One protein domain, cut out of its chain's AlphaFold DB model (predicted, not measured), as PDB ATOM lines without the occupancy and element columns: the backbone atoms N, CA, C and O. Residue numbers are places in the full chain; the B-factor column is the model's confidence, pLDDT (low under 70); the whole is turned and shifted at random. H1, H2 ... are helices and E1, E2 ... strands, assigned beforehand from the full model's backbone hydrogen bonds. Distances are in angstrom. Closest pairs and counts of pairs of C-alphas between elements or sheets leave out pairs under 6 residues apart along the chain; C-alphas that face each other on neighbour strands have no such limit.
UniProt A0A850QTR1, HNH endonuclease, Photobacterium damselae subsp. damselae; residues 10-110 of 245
ATOM      1  N   THR A  10       2.352  -9.028 -31.807       76.31
ATOM      2  CA  THR A  10       2.896  -8.645 -33.114       76.31
ATOM      3  C   THR A  10       2.175  -7.397 -33.620       76.31
ATOM      4  O   THR A  10       0.943  -7.365 -33.691       76.31
ATOM      5  N   PHE A  11       2.931  -6.367 -34.003       77.81
ATOM      6  CA  PHE A  11       2.397  -5.135 -34.589       77.81
ATOM      7  C   PHE A  11       2.766  -5.064 -36.072       77.81
ATOM      8  O   PHE A  11       3.941  -5.117 -36.422       77.81
ATOM      9  N   ILE A  12       1.771  -4.926 -36.945       75.31
ATOM     10  CA  ILE A  12       1.954  -4.853 -38.397       75.31
ATOM     11  C   ILE A  12       1.344  -3.546 -38.891       75.31
ATOM     12  O   ILE A  12       0.135  -3.331 -38.792       75.31
ATOM     13  N   LYS A  13       2.171  -2.657 -39.443       78.69
ATOM     14  CA  LYS A  13       1.688  -1.432 -40.088       78.69
ATOM     15  C   LYS A  13       1.132  -1.788 -41.469       78.69
ATOM     16  O   LYS A  13       1.894  -2.077 -42.383       78.69
ATOM     17  N   ILE A  14      -0.194  -1.793 -41.599       76.75
ATOM     18  CA  ILE A  14      -0.890  -2.111 -42.856       76.75
ATOM     19  C   ILE A  14      -0.845  -0.905 -43.805       76.75
ATOM     20  O   ILE A  14      -0.716  -1.065 -45.015       76.75
ATOM     21  N   SER A  15      -0.929   0.308 -43.254       77.50
ATOM     22  CA  SER A  15      -0.768   1.574 -43.976       77.50
ATOM     23  C   SER A  15      -0.327   2.684 -43.014       77.50
ATOM     24  O   SER A  15      -0.206   2.464 -41.810       77.50
ATOM     25  N   ASP A  16      -0.131   3.909 -43.508       76.00
ATOM     26  CA  ASP A  16       0.107   5.083 -42.647       76.00
ATOM     27  C   ASP A  16      -1.068   5.428 -41.722       76.00
ATOM     28  O   ASP A  16      -0.906   6.208 -40.783       76.00
ATOM     29  N   LEU A  17      -2.232   4.820 -41.958       83.25
ATOM     30  CA  LEU A  17      -3.460   5.079 -41.219       83.25
ATOM     31  C   LEU A  17      -3.924   3.890 -40.380       83.25
ATOM     32  O   LEU A  17      -4.791   4.085 -39.536       83.25
ATOM     33  N   VAL A  18      -3.387   2.683 -40.596       84.12
ATOM     34  CA  VAL A  18      -3.885   1.452 -39.964       84.12
ATOM     35  C   VAL A  18      -2.743   0.607 -39.408       84.12
ATOM     36  O   VAL A  18      -1.832   0.195 -40.134       84.12
ATOM     37  N   LEU A  19      -2.842   0.288 -38.120       85.12
ATOM     38  CA  LEU A  19      -1.984  -0.657 -37.416       85.12
ATOM     39  C   LEU A  19      -2.784  -1.907 -37.045       85.12
ATOM     40  O   LEU A  19      -3.767  -1.821 -36.313       85.12
ATOM     41  N   ARG A  20      -2.327  -3.077 -37.483       85.50
ATOM     42  CA  ARG A  20      -2.830  -4.368 -37.012       85.50
ATOM     43  C   ARG A  20      -2.038  -4.823 -35.794       85.50
ATOM     44  O   ARG A  20      -0.812  -4.875 -35.826       85.50
ATOM     45  N   VAL A  21      -2.747  -5.185 -34.736       86.19
ATOM     46  CA  VAL A  21      -2.202  -5.762 -33.505       86.19
ATOM     47  C   VAL A  21      -2.669  -7.206 -33.419       86.19
ATOM     48  O   VAL A  21      -3.870  -7.450 -33.514       86.19
ATOM     49  N   ILE A  22      -1.750  -8.149 -33.244       82.81
ATOM     50  CA  ILE A  22      -2.027  -9.586 -33.132       82.81
ATOM     51  C   ILE A  22      -1.441 -10.079 -31.808       82.81
ATOM     52  O   ILE A  22      -0.301  -9.763 -31.491       82.81
ATOM     53  N   HIS A  23      -2.212 -10.836 -31.043       83.50
ATOM     54  CA  HIS A  23      -1.799 -11.504 -29.811       83.50
ATOM     55  C   HIS A  23      -1.403 -12.957 -30.104       83.50
ATOM     56  O   HIS A  23      -1.966 -13.558 -31.019       83.50
ATOM     57  N   GLU A  24      -0.502 -13.538 -29.308       78.38
ATOM     58  CA  GLU A  24      -0.030 -14.934 -29.421       78.38
ATOM     59  C   GLU A  24      -1.156 -15.972 -29.559       78.38
ATOM     60  O   GLU A  24      -1.061 -16.901 -30.353       78.38
ATOM     61  N   ASP A  25      -2.277 -15.760 -28.867       81.12
ATOM     62  CA  ASP A  25      -3.475 -16.615 -28.930       81.12
ATOM     63  C   ASP A  25      -4.292 -16.485 -30.242       81.12
ATOM     64  O   ASP A  25      -5.414 -17.002 -30.348       81.12
ATOM     65  N   GLY A  26      -3.786 -15.742 -31.230       79.62
ATOM     66  CA  GLY A  26      -4.403 -15.528 -32.541       79.62
ATOM     67  C   GLY A  26      -5.496 -14.457 -32.581       79.62
ATOM     68  O   GLY A  26      -6.117 -14.248 -33.626       79.62
ATOM     69  N   TYR A  27      -5.760 -13.765 -31.471       87.75
ATOM     70  CA  TYR A  27      -6.668 -12.617 -31.472       87.75
ATOM     71  C   TYR A  27      -6.010 -11.408 -32.119       87.75
ATOM     72  O   TYR A  27      -4.825 -11.162 -31.916       87.75
ATOM     73  N   PHE A  28      -6.777 -10.612 -32.853       88.50
ATOM     74  CA  PHE A  28      -6.260  -9.424 -33.508       88.50
ATOM     75  C   PHE A  28      -7.247  -8.257 -33.522       88.50
ATOM     76  O   PHE A  28      -8.466  -8.420 -33.371       88.50
ATOM     77  N   ARG A  29      -6.695  -7.061 -33.743       91.25
ATOM     78  CA  ARG A  29      -7.442  -5.828 -33.979       91.25
ATOM     79  C   ARG A  29      -6.697  -4.902 -34.927       91.25
ATOM     80  O   ARG A  29      -5.506  -4.671 -34.752       91.25
ATOM     81  N   ASP A  30      -7.444  -4.305 -35.846       90.38
ATOM     82  CA  ASP A  30      -6.981  -3.159 -36.623       90.38
ATOM     83  C   ASP A  30      -7.365  -1.876 -35.883       90.38
ATOM     84  O   ASP A  30      -8.529  -1.689 -35.511       90.38
ATOM     85  N   ILE A  31      -6.364  -1.039 -35.626       90.44
ATOM     86  CA  ILE A  31      -6.476   0.270 -34.986       90.44
ATOM     87  C   ILE A  31      -6.156   1.320 -36.044       90.44
ATOM     88  O   ILE A  31      -5.084   1.287 -36.653       90.44
ATOM     89  N   SER A  32      -7.077   2.254 -36.245       91.38
ATOM     90  CA  SER A  32      -7.004   3.251 -37.307       91.38
ATOM     91  C   SER A  32      -6.844   4.668 -36.763       91.38
ATOM     92  O   SER A  32      -7.315   5.012 -35.677       91.38
ATOM     93  N   VAL A  33      -6.202   5.532 -37.546       88.19
ATOM     94  CA  VAL A  33      -6.265   6.980 -37.328       88.19
ATOM     95  C   VAL A  33      -7.721   7.429 -37.445       88.19
ATOM     96  O   VAL A  33      -8.406   7.093 -38.408       88.19
ATOM     97  N   GLY A  34      -8.189   8.190 -36.458       88.88
ATOM     98  CA  GLY A  34      -9.591   8.568 -36.297       88.88
ATOM     99  C   GLY A  34     -10.343   7.748 -35.248       88.88
ATOM    100  O   GLY A  34     -11.352   8.242 -34.746       88.88
ATOM    101  N   ASP A  35      -9.843   6.571 -34.855       92.56
ATOM    102  CA  ASP A  35     -10.484   5.766 -33.813       92.56
ATOM    103  C   ASP A  35     -10.434   6.470 -32.449       92.56
ATOM    104  O   ASP A  35      -9.481   7.186 -32.108       92.56
ATOM    105  N   GLU A  36     -11.476   6.242 -31.650       92.69
ATOM    106  CA  GLU A  36     -11.662   6.864 -30.343       92.69
ATOM    107  C   GLU A  36     -11.502   5.848 -29.215       92.69
ATOM    108  O   GLU A  36     -12.142   4.796 -29.188       92.69
ATOM    109  N   TYR A  37     -10.668   6.187 -28.233       90.62
ATOM    110  CA  TYR A  37     -10.360   5.320 -27.102       90.62
ATOM    111  C   TYR A  37     -10.253   6.107 -25.801       90.62
ATOM    112  O   TYR A  37     -10.251   7.335 -25.780       90.62
ATOM    113  N   LYS A  38     -10.158   5.391 -24.676       87.38
ATOM    114  CA  LYS A  38      -9.947   5.996 -23.356       87.38
ATOM    115  C   LYS A  38      -8.530   5.736 -22.868       87.38
ATOM    116  O   LYS A  38      -8.083   4.589 -22.819       87.38
ATOM    117  N   THR A  39      -7.856   6.796 -22.437       83.81
ATOM    118  CA  THR A  39      -6.499   6.730 -21.874       83.81
ATOM    119  C   THR A  39      -6.436   5.863 -20.610       83.81
ATOM    120  O   THR A  39      -7.414   5.741 -19.869       83.81
ATOM    121  N   LYS A  40      -5.268   5.273 -20.320       77.75
ATOM    122  CA  LYS A  40      -5.080   4.350 -19.184       77.75
ATOM    123  C   LYS A  40      -5.329   5.005 -17.823       77.75
ATOM    124  O   LYS A  40      -6.133   4.497 -17.044       77.75
ATOM    125  N   ARG A  41      -4.654   6.133 -17.556       72.31
ATOM    126  CA  ARG A  41      -4.577   6.769 -16.225       72.31
ATOM    127  C   ARG A  41      -5.825   7.569 -15.854       72.31
ATOM    128  O   ARG A  41      -6.364   7.376 -14.775       72.31
ATOM    129  N   ASN A  42      -6.275   8.453 -16.743       71.19
ATOM    130  CA  ASN A  42      -7.343   9.416 -16.445       71.19
ATOM    131  C   ASN A  42      -8.669   9.076 -17.143       71.19
ATOM    132  O   ASN A  42      -9.621   9.839 -17.027       71.19
ATOM    133  N   LYS A  43      -8.723   7.971 -17.905       81.81
ATOM    134  CA  LYS A  43      -9.898   7.534 -18.684       81.81
ATOM    135  C   LYS A  43     -10.466   8.613 -19.619       81.81
ATOM    136  O   LYS A  43     -11.635   8.551 -19.992       81.81
ATOM    137  N   VAL A  44      -9.625   9.567 -20.025       85.25
ATOM    138  CA  VAL A  44      -9.977  10.659 -20.940       85.25
ATOM    139  C   VAL A  44     -10.263  10.078 -22.326       85.25
ATOM    140  O   VAL A  44      -9.412   9.327 -22.818       85.25
ATOM    141  N   PRO A  45     -11.413  10.399 -22.943       88.00
ATOM    142  CA  PRO A  45     -11.690  10.084 -24.339       88.00
ATOM    143  C   PRO A  45     -10.754  10.864 -25.263       88.00
ATOM    144  O   PRO A  45     -10.687  12.094 -25.205       88.00
ATOM    145  N   VAL A  46     -10.029  10.139 -26.105       89.06
ATOM    146  CA  VAL A  46      -9.071  10.685 -27.064       89.06
ATOM    147  C   VAL A  46      -9.326  10.096 -28.443       89.06
ATOM    148  O   VAL A  46      -9.753   8.947 -28.561       89.06
ATOM    149  N   ARG A  47      -9.020  10.872 -29.479       91.12
ATOM    150  CA  ARG A  47      -9.012  10.430 -30.870       91.12
ATOM    151  C   ARG A  47      -7.579  10.236 -31.343       91.12
ATOM    152  O   ARG A  47      -6.739  11.112 -31.124       91.12
ATOM    153  N   ILE A  48      -7.297   9.117 -32.003       90.44
ATOM    154  CA  ILE A  48      -5.997   8.874 -32.631       90.44
ATOM    155  C   ILE A  48      -5.844   9.815 -33.826       90.44
ATOM    156  O   ILE A  48      -6.690   9.837 -34.714       90.44
ATOM    157  N   VAL A  49      -4.751  10.574 -33.865       88.12
ATOM    158  CA  VAL A  49      -4.458  11.524 -34.952       88.12
ATOM    159  C   VAL A  49      -3.255  11.124 -35.797       88.12
ATOM    160  O   VAL A  49      -3.127  11.596 -36.919       88.12
ATOM    161  N   ALA A  50      -2.371  10.269 -35.280       84.19
ATOM    162  CA  ALA A  50      -1.280   9.695 -36.058       84.19
ATOM    163  C   ALA A  50      -0.738   8.417 -35.413       84.19
ATOM    164  O   ALA A  50      -0.671   8.301 -34.185       84.19
ATOM    165  N   LEU A  51      -0.272   7.504 -36.262       81.94
ATOM    166  CA  LEU A  51       0.584   6.392 -35.871       81.94
ATOM    167  C   LEU A  51       1.979   6.941 -35.514       81.94
ATOM    168  O   LEU A  51       2.555   7.694 -36.300       81.94
ATOM    169  N   GLN A  52       2.521   6.614 -34.337       71.88
ATOM    170  CA  GLN A  52       3.870   7.026 -33.939       71.88
ATOM    171  C   GLN A  52       4.696   5.832 -33.472       71.88
ATOM    172  O   GLN A  52       4.477   5.273 -32.400       71.88
ATOM    173  N   ASP A  53       5.729   5.511 -34.242       60.72
ATOM    174  CA  ASP A  53       6.731   4.546 -33.811       60.72
ATOM    175  C   ASP A  53       7.697   5.208 -32.816       60.72
ATOM    176  O   ASP A  53       8.774   5.696 -33.161       60.72
ATOM    177  N   LYS A  54       7.237   5.359 -31.571       58.34
ATOM    178  CA  LYS A  54       8.051   5.853 -30.461       58.34
ATOM    179  C   LYS A  54       8.456   4.684 -29.579       58.34
ATOM    180  O   LYS A  54       7.679   4.215 -28.755       58.34
ATOM    181  N   TYR A  55       9.707   4.268 -29.693       48.66
ATOM    182  CA  TYR A  55      10.312   3.348 -28.740       48.66
ATOM    183  C   TYR A  55      10.619   4.095 -27.437       48.66
ATOM    184  O   TYR A  55      11.578   4.861 -27.371       48.66
ATOM    185  N   HIS A  56       9.823   3.889 -26.388       39.00
ATOM    186  CA  HIS A  56      10.232   4.296 -25.044       39.00
ATOM    187  C   HIS A  56      11.129   3.224 -24.416       39.00
ATOM    188  O   HIS A  56      10.859   2.032 -24.514       39.00
ATOM    189  N   GLU A  57      12.156   3.662 -23.687       40.59
ATOM    190  CA  GLU A  57      13.118   2.821 -22.955       40.59
ATOM    191  C   GLU A  57      12.488   1.901 -21.888       40.59
ATOM    192  O   GLU A  57      13.198   1.084 -21.311       40.59
ATOM    193  N   LYS A  58      11.182   2.020 -21.601       45.00
ATOM    194  CA  LYS A  58      10.514   1.341 -20.478       45.00
ATOM    195  C   LYS A  58       9.509   0.252 -20.876       45.00
ATOM    196  O   LYS A  58       9.351  -0.683 -20.101       45.00
ATOM    197  N   GLU A  59       8.859   0.332 -22.041       48.09
ATOM    198  CA  GLU A  59       7.907  -0.685 -22.530       48.09
ATOM    199  C   GLU A  59       7.883  -0.702 -24.073       48.09
ATOM    200  O   GLU A  59       7.690   0.338 -24.705       48.09
ATOM    201  N   CYS A  60       8.055  -1.879 -24.689       53.28
ATOM    202  CA  CYS A  60       7.947  -2.059 -26.140       53.28
ATOM    203  C   CYS A  60       6.468  -2.087 -26.554       53.28
ATOM    204  O   CYS A  60       5.822  -3.133 -26.537       53.28
ATOM    205  N   SER A  61       5.906  -0.933 -26.909       67.75
ATOM    206  CA  SER A  61       4.555  -0.840 -27.468       67.75
ATOM    207  C   SER A  61       4.489   0.214 -28.566       67.75
ATOM    208  O   SER A  61       5.229   1.193 -28.525       67.75
ATOM    209  N   TYR A  62       3.584   0.030 -29.528       75.25
ATOM    210  CA  TYR A  62       3.315   1.028 -30.557       75.25
ATOM    211  C   TYR A  62       2.518   2.192 -29.957       75.25
ATOM    212  O   TYR A  62       1.452   1.972 -29.370       75.25
ATOM    213  N   PHE A  63       3.020   3.419 -30.088       80.00
ATOM    214  CA  PHE A  63       2.355   4.611 -29.569       80.00
ATOM    215  C   PHE A  63       1.492   5.268 -30.644       80.00
ATOM    216  O   PHE A  63       1.778   5.258 -31.839       80.00
ATOM    217  N   PHE A  64       0.416   5.893 -30.200       83.19
ATOM    218  CA  PHE A  64      -0.409   6.732 -31.044       83.19
ATOM    219  C   PHE A  64      -0.363   8.147 -30.509       83.19
ATOM    220  O   PHE A  64      -0.590   8.376 -29.318       83.19
ATOM    221  N   LYS A  65      -0.138   9.101 -31.412       85.31
ATOM    222  CA  LYS A  65      -0.446  10.494 -31.111       85.31
ATOM    223  C   LYS A  65      -1.958  10.597 -31.027       85.31
ATOM    224  O   LYS A  65      -2.650  10.236 -31.983       85.31
ATOM    225  N   SER A  66      -2.466  11.100 -29.914       86.44
ATOM    226  CA  SER A  66      -3.898  11.272 -29.711       86.44
ATOM    227  C   SER A  66      -4.222  12.669 -29.192       86.44
ATOM    228  O   SER A  66      -3.380  13.335 -28.592       86.44
ATOM    229  N   LEU A  67      -5.433  13.141 -29.472       86.06
ATOM    230  CA  LEU A  67      -5.943  14.408 -28.955       86.06
ATOM    231  C   LEU A  67      -7.196  14.151 -28.117       86.06
ATOM    232  O   LEU A  67      -8.025  13.335 -28.532       86.06
ATOM    233  N   PRO A  68      -7.367  14.828 -26.967       87.81
ATOM    234  CA  PRO A  68      -8.626  14.802 -26.236       87.81
ATOM    235  C   PRO A  68      -9.796  15.193 -27.136       87.81
ATOM    236  O   PRO A  68      -9.698  16.142 -27.913       87.81
ATOM    237  N   ILE A  69     -10.903  14.461 -27.019       86.69
ATOM    238  CA  ILE A  69     -12.142  14.804 -27.728       86.69
ATOM    239  C   ILE A  69     -12.749  16.078 -27.125       86.69
ATOM    240  O   ILE A  69     -13.255  16.925 -27.854       86.69
ATOM    241  N   ASP A  70     -12.664  16.230 -25.799       84.75
ATOM    242  CA  ASP A  70     -13.052  17.461 -25.108       84.75
ATOM    243  C   ASP A  70     -11.902  18.489 -25.163       84.75
ATOM    244  O   ASP A  70     -10.839  18.245 -24.575       84.75
ATOM    245  N   PRO A  71     -12.096  19.647 -25.825       78.06
ATOM    246  CA  PRO A  71     -11.064  20.670 -25.974       78.06
ATOM    247  C   PRO A  71     -10.672  21.347 -24.651       78.06
ATOM    248  O   PRO A  71      -9.635  22.006 -24.594       78.06
ATOM    249  N   ASN A  72     -11.455  21.184 -23.578       81.62
ATOM    250  CA  ASN A  72     -11.162  21.770 -22.266       81.62
ATOM    251  C   ASN A  72     -10.157  20.947 -21.442       81.62
ATOM    252  O   ASN A  72      -9.725  21.369 -20.363       81.62
ATOM    253  N   VAL A  73      -9.762  19.763 -21.921       79.50
ATOM    254  CA  VAL A  73      -8.756  18.934 -21.253       79.50
ATOM    255  C   VAL A  73      -7.382  19.596 -21.372       79.50
ATOM    256  O   VAL A  73      -6.884  19.861 -22.463       79.50
ATOM    257  N   LYS A  74      -6.731  19.838 -20.225       70.38
ATOM    258  CA  LYS A  74      -5.388  20.440 -20.177       70.38
ATOM    259  C   LYS A  74      -4.382  19.645 -21.021       70.38
ATOM    260  O   LYS A  74      -4.207  18.443 -20.803       70.38
ATOM    261  N   LYS A  75      -3.660  20.364 -21.889       61.00
ATOM    262  CA  LYS A  75      -2.538  19.859 -22.695       61.00
ATOM    263  C   LYS A  75      -1.525  19.108 -21.816       61.00
ATOM    264  O   LYS A  75      -1.206  19.549 -20.711       61.00
ATOM    265  N   GLY A  76      -1.063  17.954 -22.284       60.97
ATOM    266  CA  GLY A  76      -0.158  17.035 -21.585       60.97
ATOM    267  C   GLY A  76      -0.837  15.987 -20.687       60.97
ATOM    268  O   GLY A  76      -0.161  15.091 -20.176       60.97
ATOM    269  N   ARG A  77      -2.164  16.027 -20.480       55.00
ATOM    270  CA  ARG A  77      -2.889  14.965 -19.754       55.00
ATOM    271  C   ARG A  77      -3.372  13.869 -20.710       55.00
ATOM    272  O   ARG A  77      -4.487  13.937 -21.208       55.00
ATOM    273  N   GLY A  78      -2.583  12.804 -20.863       56.03
ATOM    274  CA  GLY A  78      -3.019  11.588 -21.570       56.03
ATOM    275  C   GLY A  78      -3.040  11.714 -23.095       56.03
ATOM    276  O   GLY A  78      -3.902  11.131 -23.734       56.03
ATOM    277  N   GLU A  79      -2.110  12.476 -23.667       62.91
ATOM    278  CA  GLU A  79      -2.008  12.678 -25.124       62.91
ATOM    279  C   GLU A  79      -1.430  11.462 -25.867       62.91
ATOM    280  O   GLU A  79      -1.601  11.336 -27.081       62.91
ATOM    281  N   ASP A  80      -0.834  10.522 -25.135       68.62
ATOM    282  CA  ASP A  80      -0.251   9.306 -25.688       68.62
ATOM    283  C   ASP A  80      -1.032   8.070 -25.215       68.62
ATOM    284  O   ASP A  80      -1.247   7.851 -24.015       68.62
ATOM    285  N   ILE A  81      -1.456   7.248 -26.174       82.69
ATOM    286  CA  ILE A  81      -2.101   5.950 -25.947       82.69
ATOM    287  C   ILE A  81      -1.298   4.861 -26.661       82.69
ATOM    288  O   ILE A  81      -0.723   5.106 -27.719       82.69
ATOM    289  N   THR A  82      -1.231   3.663 -26.082       85.50
ATOM    290  CA  THR A  82      -0.478   2.540 -26.653       85.50
ATOM    291  C   THR A  82      -1.402   1.495 -27.262       85.50
ATOM    292  O   THR A  82      -2.509   1.258 -26.770       85.50
ATOM    293  N   ALA A  83      -0.922   0.821 -28.305       84.31
ATOM    294  CA  ALA A  83      -1.605  -0.309 -28.931       84.31
ATOM    295  C   ALA A  83      -1.872  -1.437 -27.941       84.31
ATOM    296  O   ALA A  83      -2.963  -1.999 -27.953       84.31
ATOM    297  N   LYS A  84      -0.934  -1.692 -27.020       82.81
ATOM    298  CA  LYS A  84      -1.119  -2.667 -25.940       82.81
ATOM    299  C   LYS A  84      -2.313  -2.313 -25.050       82.81
ATOM    300  O   LYS A  84      -3.190  -3.143 -24.862       82.81
ATOM    301  N   HIS A  85      -2.401  -1.069 -24.568       86.06
ATOM    302  CA  HIS A  85      -3.509  -0.641 -23.701       86.06
ATOM    303  C   HIS A  85      -4.870  -0.718 -24.409       86.06
ATOM    304  O   HIS A  85      -5.855  -1.159 -23.814       86.06
ATOM    305  N   ILE A  86      -4.930  -0.300 -25.678       86.94
ATOM    306  CA  ILE A  86      -6.146  -0.426 -26.492       86.94
ATOM    307  C   ILE A  86      -6.532  -1.900 -26.611       86.94
ATOM    308  O   ILE A  86      -7.672  -2.259 -26.321       86.94
ATOM    309  N   PHE A  87      -5.581  -2.751 -26.988       87.94
ATOM    310  CA  PHE A  87      -5.832  -4.166 -27.198       87.94
ATOM    311  C   PHE A  87      -6.288  -4.874 -25.923       87.94
ATOM    312  O   PHE A  87      -7.296  -5.566 -25.956       87.94
ATOM    313  N   GLU A  88      -5.611  -4.659 -24.793       84.19
ATOM    314  CA  GLU A  88      -5.991  -5.219 -23.489       84.19
ATOM    315  C   GLU A  88      -7.404  -4.774 -23.083       84.19
ATOM    316  O   GLU A  88      -8.220  -5.595 -22.673       84.19
ATOM    317  N   THR A  89      -7.740  -3.497 -23.300       84.75
ATOM    318  CA  THR A  89      -9.095  -2.986 -23.034       84.75
ATOM    319  C   THR A  89     -10.148  -3.691 -23.896       84.75
ATOM    320  O   THR A  89     -11.248  -3.968 -23.419       84.75
ATOM    321  N   LEU A  90      -9.843  -3.963 -25.167       86.31
ATOM    322  CA  LEU A  90     -10.754  -4.656 -26.082       86.31
ATOM    323  C   LEU A  90     -10.820  -6.164 -25.808       86.31
ATOM    324  O   LEU A  90     -11.880  -6.767 -25.984       86.31
ATOM    325  N   LEU A  91      -9.720  -6.763 -25.346       83.56
ATOM    326  CA  LEU A  91      -9.647  -8.156 -24.913       83.56
ATOM    327  C   LEU A  91     -10.569  -8.388 -23.714       83.56
ATOM    328  O   LEU A  91     -11.400  -9.293 -23.760       83.56
ATOM    329  N   ASP A  92     -10.493  -7.524 -22.698       80.38
ATOM    330  CA  ASP A  92     -11.356  -7.587 -21.511       80.38
ATOM    331  C   ASP A  92     -12.845  -7.460 -21.871       80.38
ATOM    332  O   ASP A  92     -13.706  -8.094 -21.258       80.38
ATOM    333  N   ARG A  93     -13.157  -6.673 -22.908       83.81
ATOM    334  CA  ARG A  93     -14.522  -6.497 -23.431       83.81
ATOM    335  C   ARG A  93     -14.969  -7.587 -24.402       83.81
ATOM    336  O   ARG A  93     -16.133  -7.597 -24.787       83.81
ATOM    337  N   LYS A  94     -14.079  -8.510 -24.785       81.44
ATOM    338  CA  LYS A  94     -14.319  -9.548 -25.803       81.44
ATOM    339  C   LYS A  94     -14.720  -8.979 -27.175       81.44
ATOM    340  O   LYS A  94     -15.509  -9.580 -27.895       81.44
ATOM    341  N   GLU A  95     -14.150  -7.836 -27.557       82.75
ATOM    342  CA  GLU A  95     -14.429  -7.130 -28.827       82.75
ATOM    343  C   GLU A  95     -13.370  -7.403 -29.921       82.75
ATOM    344  O   GLU A  95     -13.253  -6.673 -30.916       82.75
ATOM    345  N   LEU A  96     -12.554  -8.441 -29.728       86.12
ATOM    346  CA  LEU A  96     -11.476  -8.829 -30.634       86.12
ATOM    347  C   LEU A  96     -11.921  -9.909 -31.619       86.12
ATOM    348  O   LEU A  96     -12.759 -10.755 -31.312       86.12
ATOM    349  N   LYS A  97     -11.307  -9.902 -32.802       86.50
ATOM    350  CA  LYS A  97     -11.486 -10.957 -33.804       86.50
ATOM    351  C   LYS A  97     -10.411 -12.021 -33.610       86.50
ATOM    352  O   LYS A  97      -9.330 -11.702 -33.127       86.50
ATOM    353  N   LYS A  98     -10.688 -13.269 -33.993       87.75
ATOM    354  CA  LYS A  98      -9.711 -14.366 -33.957       87.75
ATOM    355  C   LYS A  98      -9.335 -14.765 -35.381       87.75
ATOM    356  O   LYS A  98     -10.227 -14.969 -36.199       87.75
ATOM    357  N   LEU A  99      -8.039 -14.832 -35.663       82.69
ATOM    358  CA  LEU A  99      -7.511 -15.340 -36.926       82.69
ATOM    359  C   LEU A  99      -7.670 -16.861 -36.979       82.69
ATOM    360  O   LEU A  99      -7.600 -17.541 -35.949       82.69
ATOM    361  N   SER A 100      -7.848 -17.401 -38.182       82.25
ATOM    362  CA  SER A 100      -7.599 -18.823 -38.410       82.25
ATOM    363  C   SER A 100      -6.108 -19.135 -38.238       82.25
ATOM    364  O   SER A 100      -5.254 -18.254 -38.339       82.25
ATOM    365  N   GLN A 101      -5.783 -20.406 -38.004       75.25
ATOM    366  CA  GLN A 101      -4.396 -20.844 -37.845       75.25
ATOM    367  C   GLN A 101      -3.529 -20.482 -39.067       75.25
ATOM    368  O   GLN A 101      -2.418 -19.986 -38.911       75.25
ATOM    369  N   VAL A 102      -4.081 -20.629 -40.276       77.12
ATOM    370  CA  VAL A 102      -3.392 -20.302 -41.535       77.12
ATOM    371  C   VAL A 102      -3.134 -18.796 -41.664       77.12
ATOM    372  O   VAL A 102      -2.031 -18.388 -42.022       77.12
ATOM    373  N   GLU A 103      -4.118 -17.950 -41.345       76.81
ATOM    374  CA  GLU A 103      -3.941 -16.490 -41.384       76.81
ATOM    375  C   GLU A 103      -2.936 -16.012 -40.332       76.81
ATOM    376  O   GLU A 103      -2.134 -15.117 -40.605       76.81
ATOM    377  N   PHE A 104      -2.954 -16.616 -39.141       73.88
ATOM    378  CA  PHE A 104      -2.006 -16.311 -38.075       73.88
ATOM    379  C   PHE A 104      -0.567 -16.638 -38.487       73.88
ATOM    380  O   PHE A 104       0.312 -15.786 -38.368       73.88
ATOM    381  N   GLU A 105      -0.325 -17.830 -39.035       69.94
ATOM    382  CA  GLU A 105       0.996 -18.242 -39.524       69.94
ATOM    383  C   GLU A 105       1.470 -17.359 -40.690       69.94
ATOM    384  O   GLU A 105       2.618 -16.919 -40.706       69.94
ATOM    385  N   MET A 106       0.585 -17.021 -41.635       72.81
ATOM    386  CA  MET A 106       0.918 -16.145 -42.764       72.81
ATOM    387  C   MET A 106       1.297 -14.726 -42.309       72.81
ATOM    388  O   MET A 106       2.247 -14.143 -42.833       72.81
ATOM    389  N   MET A 107       0.579 -14.162 -41.334       67.50
ATOM    390  CA  MET A 107       0.817 -12.798 -40.850       67.50
ATOM    391  C   MET A 107       2.007 -12.695 -39.893       67.50
ATOM    392  O   MET A 107       2.726 -11.698 -39.923       67.50
ATOM    393  N   THR A 108       2.243 -13.714 -39.063       63.97
ATOM    394  CA  THR A 108       3.388 -13.743 -38.136       63.97
ATOM    395  C   THR A 108       4.694 -14.133 -38.829       63.97
ATOM    396  O   THR A 108       5.758 -13.741 -38.358       63.97
ATOM    397  N   ASN A 109       4.653 -14.810 -39.984       64.75
ATOM    398  CA  ASN A 109       5.827 -15.072 -40.831       64.75
ATOM    399  C   ASN A 109       6.257 -13.882 -41.714       64.75
ATOM    400  O   ASN A 109       7.085 -14.047 -42.610       64.75
ATOM    401  N   SER A 110       5.740 -12.675 -41.458       55.22
ATOM    402  CA  SER A 110       6.231 -11.445 -42.085       55.22
ATOM    403  C   SER A 110       7.725 -11.211 -41.793       55.22
ATOM    404  O   SER A 110       8.225 -11.541 -40.718       55.22
TER     405      SER A 110
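What this domain is: This is residues 10 to 110 of the 245 residues of the protein "HNH endonuclease" of Photobacterium damselae subsp. damselae (UniProt A0A850QTR1). Two small antiparallel sheets follow one another along an elongated body: a three-strand sheet with helix H1 over one face, and a four-strand sheet curled like part of a barrel, strongly twisted. H2 sits at the far end of the three-strand sheet and only grazes it. The printed part has 101 residues with seven named strands and then two named helices along the chain, E1 E2 E3 E4 E5 E6 E7 H1 H2; the sheets run E1 - E2 - E3 and E4 - E5 - E6 - E7, and the class is mixed, helices and strands. The whole is compact, with a radius of gyration of the C-alphas of 14.0 A, and spans 47 by 26 by 25 A.

How they stand to each other: Start with E1, residues 10 to 13, E2, residues 18 to 23, and E3, residues 27 to 32, a meander, each strand the antiparallel neighbour of the one before. Look for N 10 and O 22, 2.8 A apart, and N 21 and O 29, 2.8 A apart. A second meander is E4, residues 36 to 38, E5, residues 45 to 52, E6, residues 63 to 68, and E7, residues 80 to 82; look for N 37 and O 46 at 2.9 A, N 49 and O 65 at 2.8 A, and N 64 and O 81 at 2.8 A. E5 bends by 68 degrees at residue 49. Between the sheets, the closest C-alphas of E2 and E5 are those of Leu 19 and Leu 51, 7.7 A apart. H1, residues 83 to 92, makes two layers with the first sheet, a helix on one face of it, at a height over the sheet of 9.2 A. It is over E3, slantwise to it at 52 degrees on the local plane, and only just over E2, on which 3 of its C-alphas fall. H1 is also on the second sheet; its closest C-alpha pair with E6 is Ala 83 and Phe 63, 6.3 A apart. H2, residues 101 to 108, only grazes the first sheet with its residues 104 to 108; H1 and H2 are apart. In both helices every O i to N i+4 pair is within hydrogen-bond range.

Where its parts are: Find C-alpha 10 at (2.896, -8.645, -33.114), where E1 begins. E2 is 16.6 A long, E3 16.9 A, E5 18.5 A and E6 15.3 A. H1 runs 14.3 A from C-alpha 83 at (-1.605, -0.309, -28.931), and H2 runs 10.5 A to C-alpha 108 at (3.388, -13.743, -38.136).

The domain as a whole: The C-alphas of Asn 72 and Val 102 are the two farthest apart, 46.9 A. The printed part has no cut, and the link E6 to E7 is long, with 11 residues. Mean pLDDT of the printed part is 78.0; it is under 70 at residues 53 to 61, 75 to 80, 105 and 107 to 110.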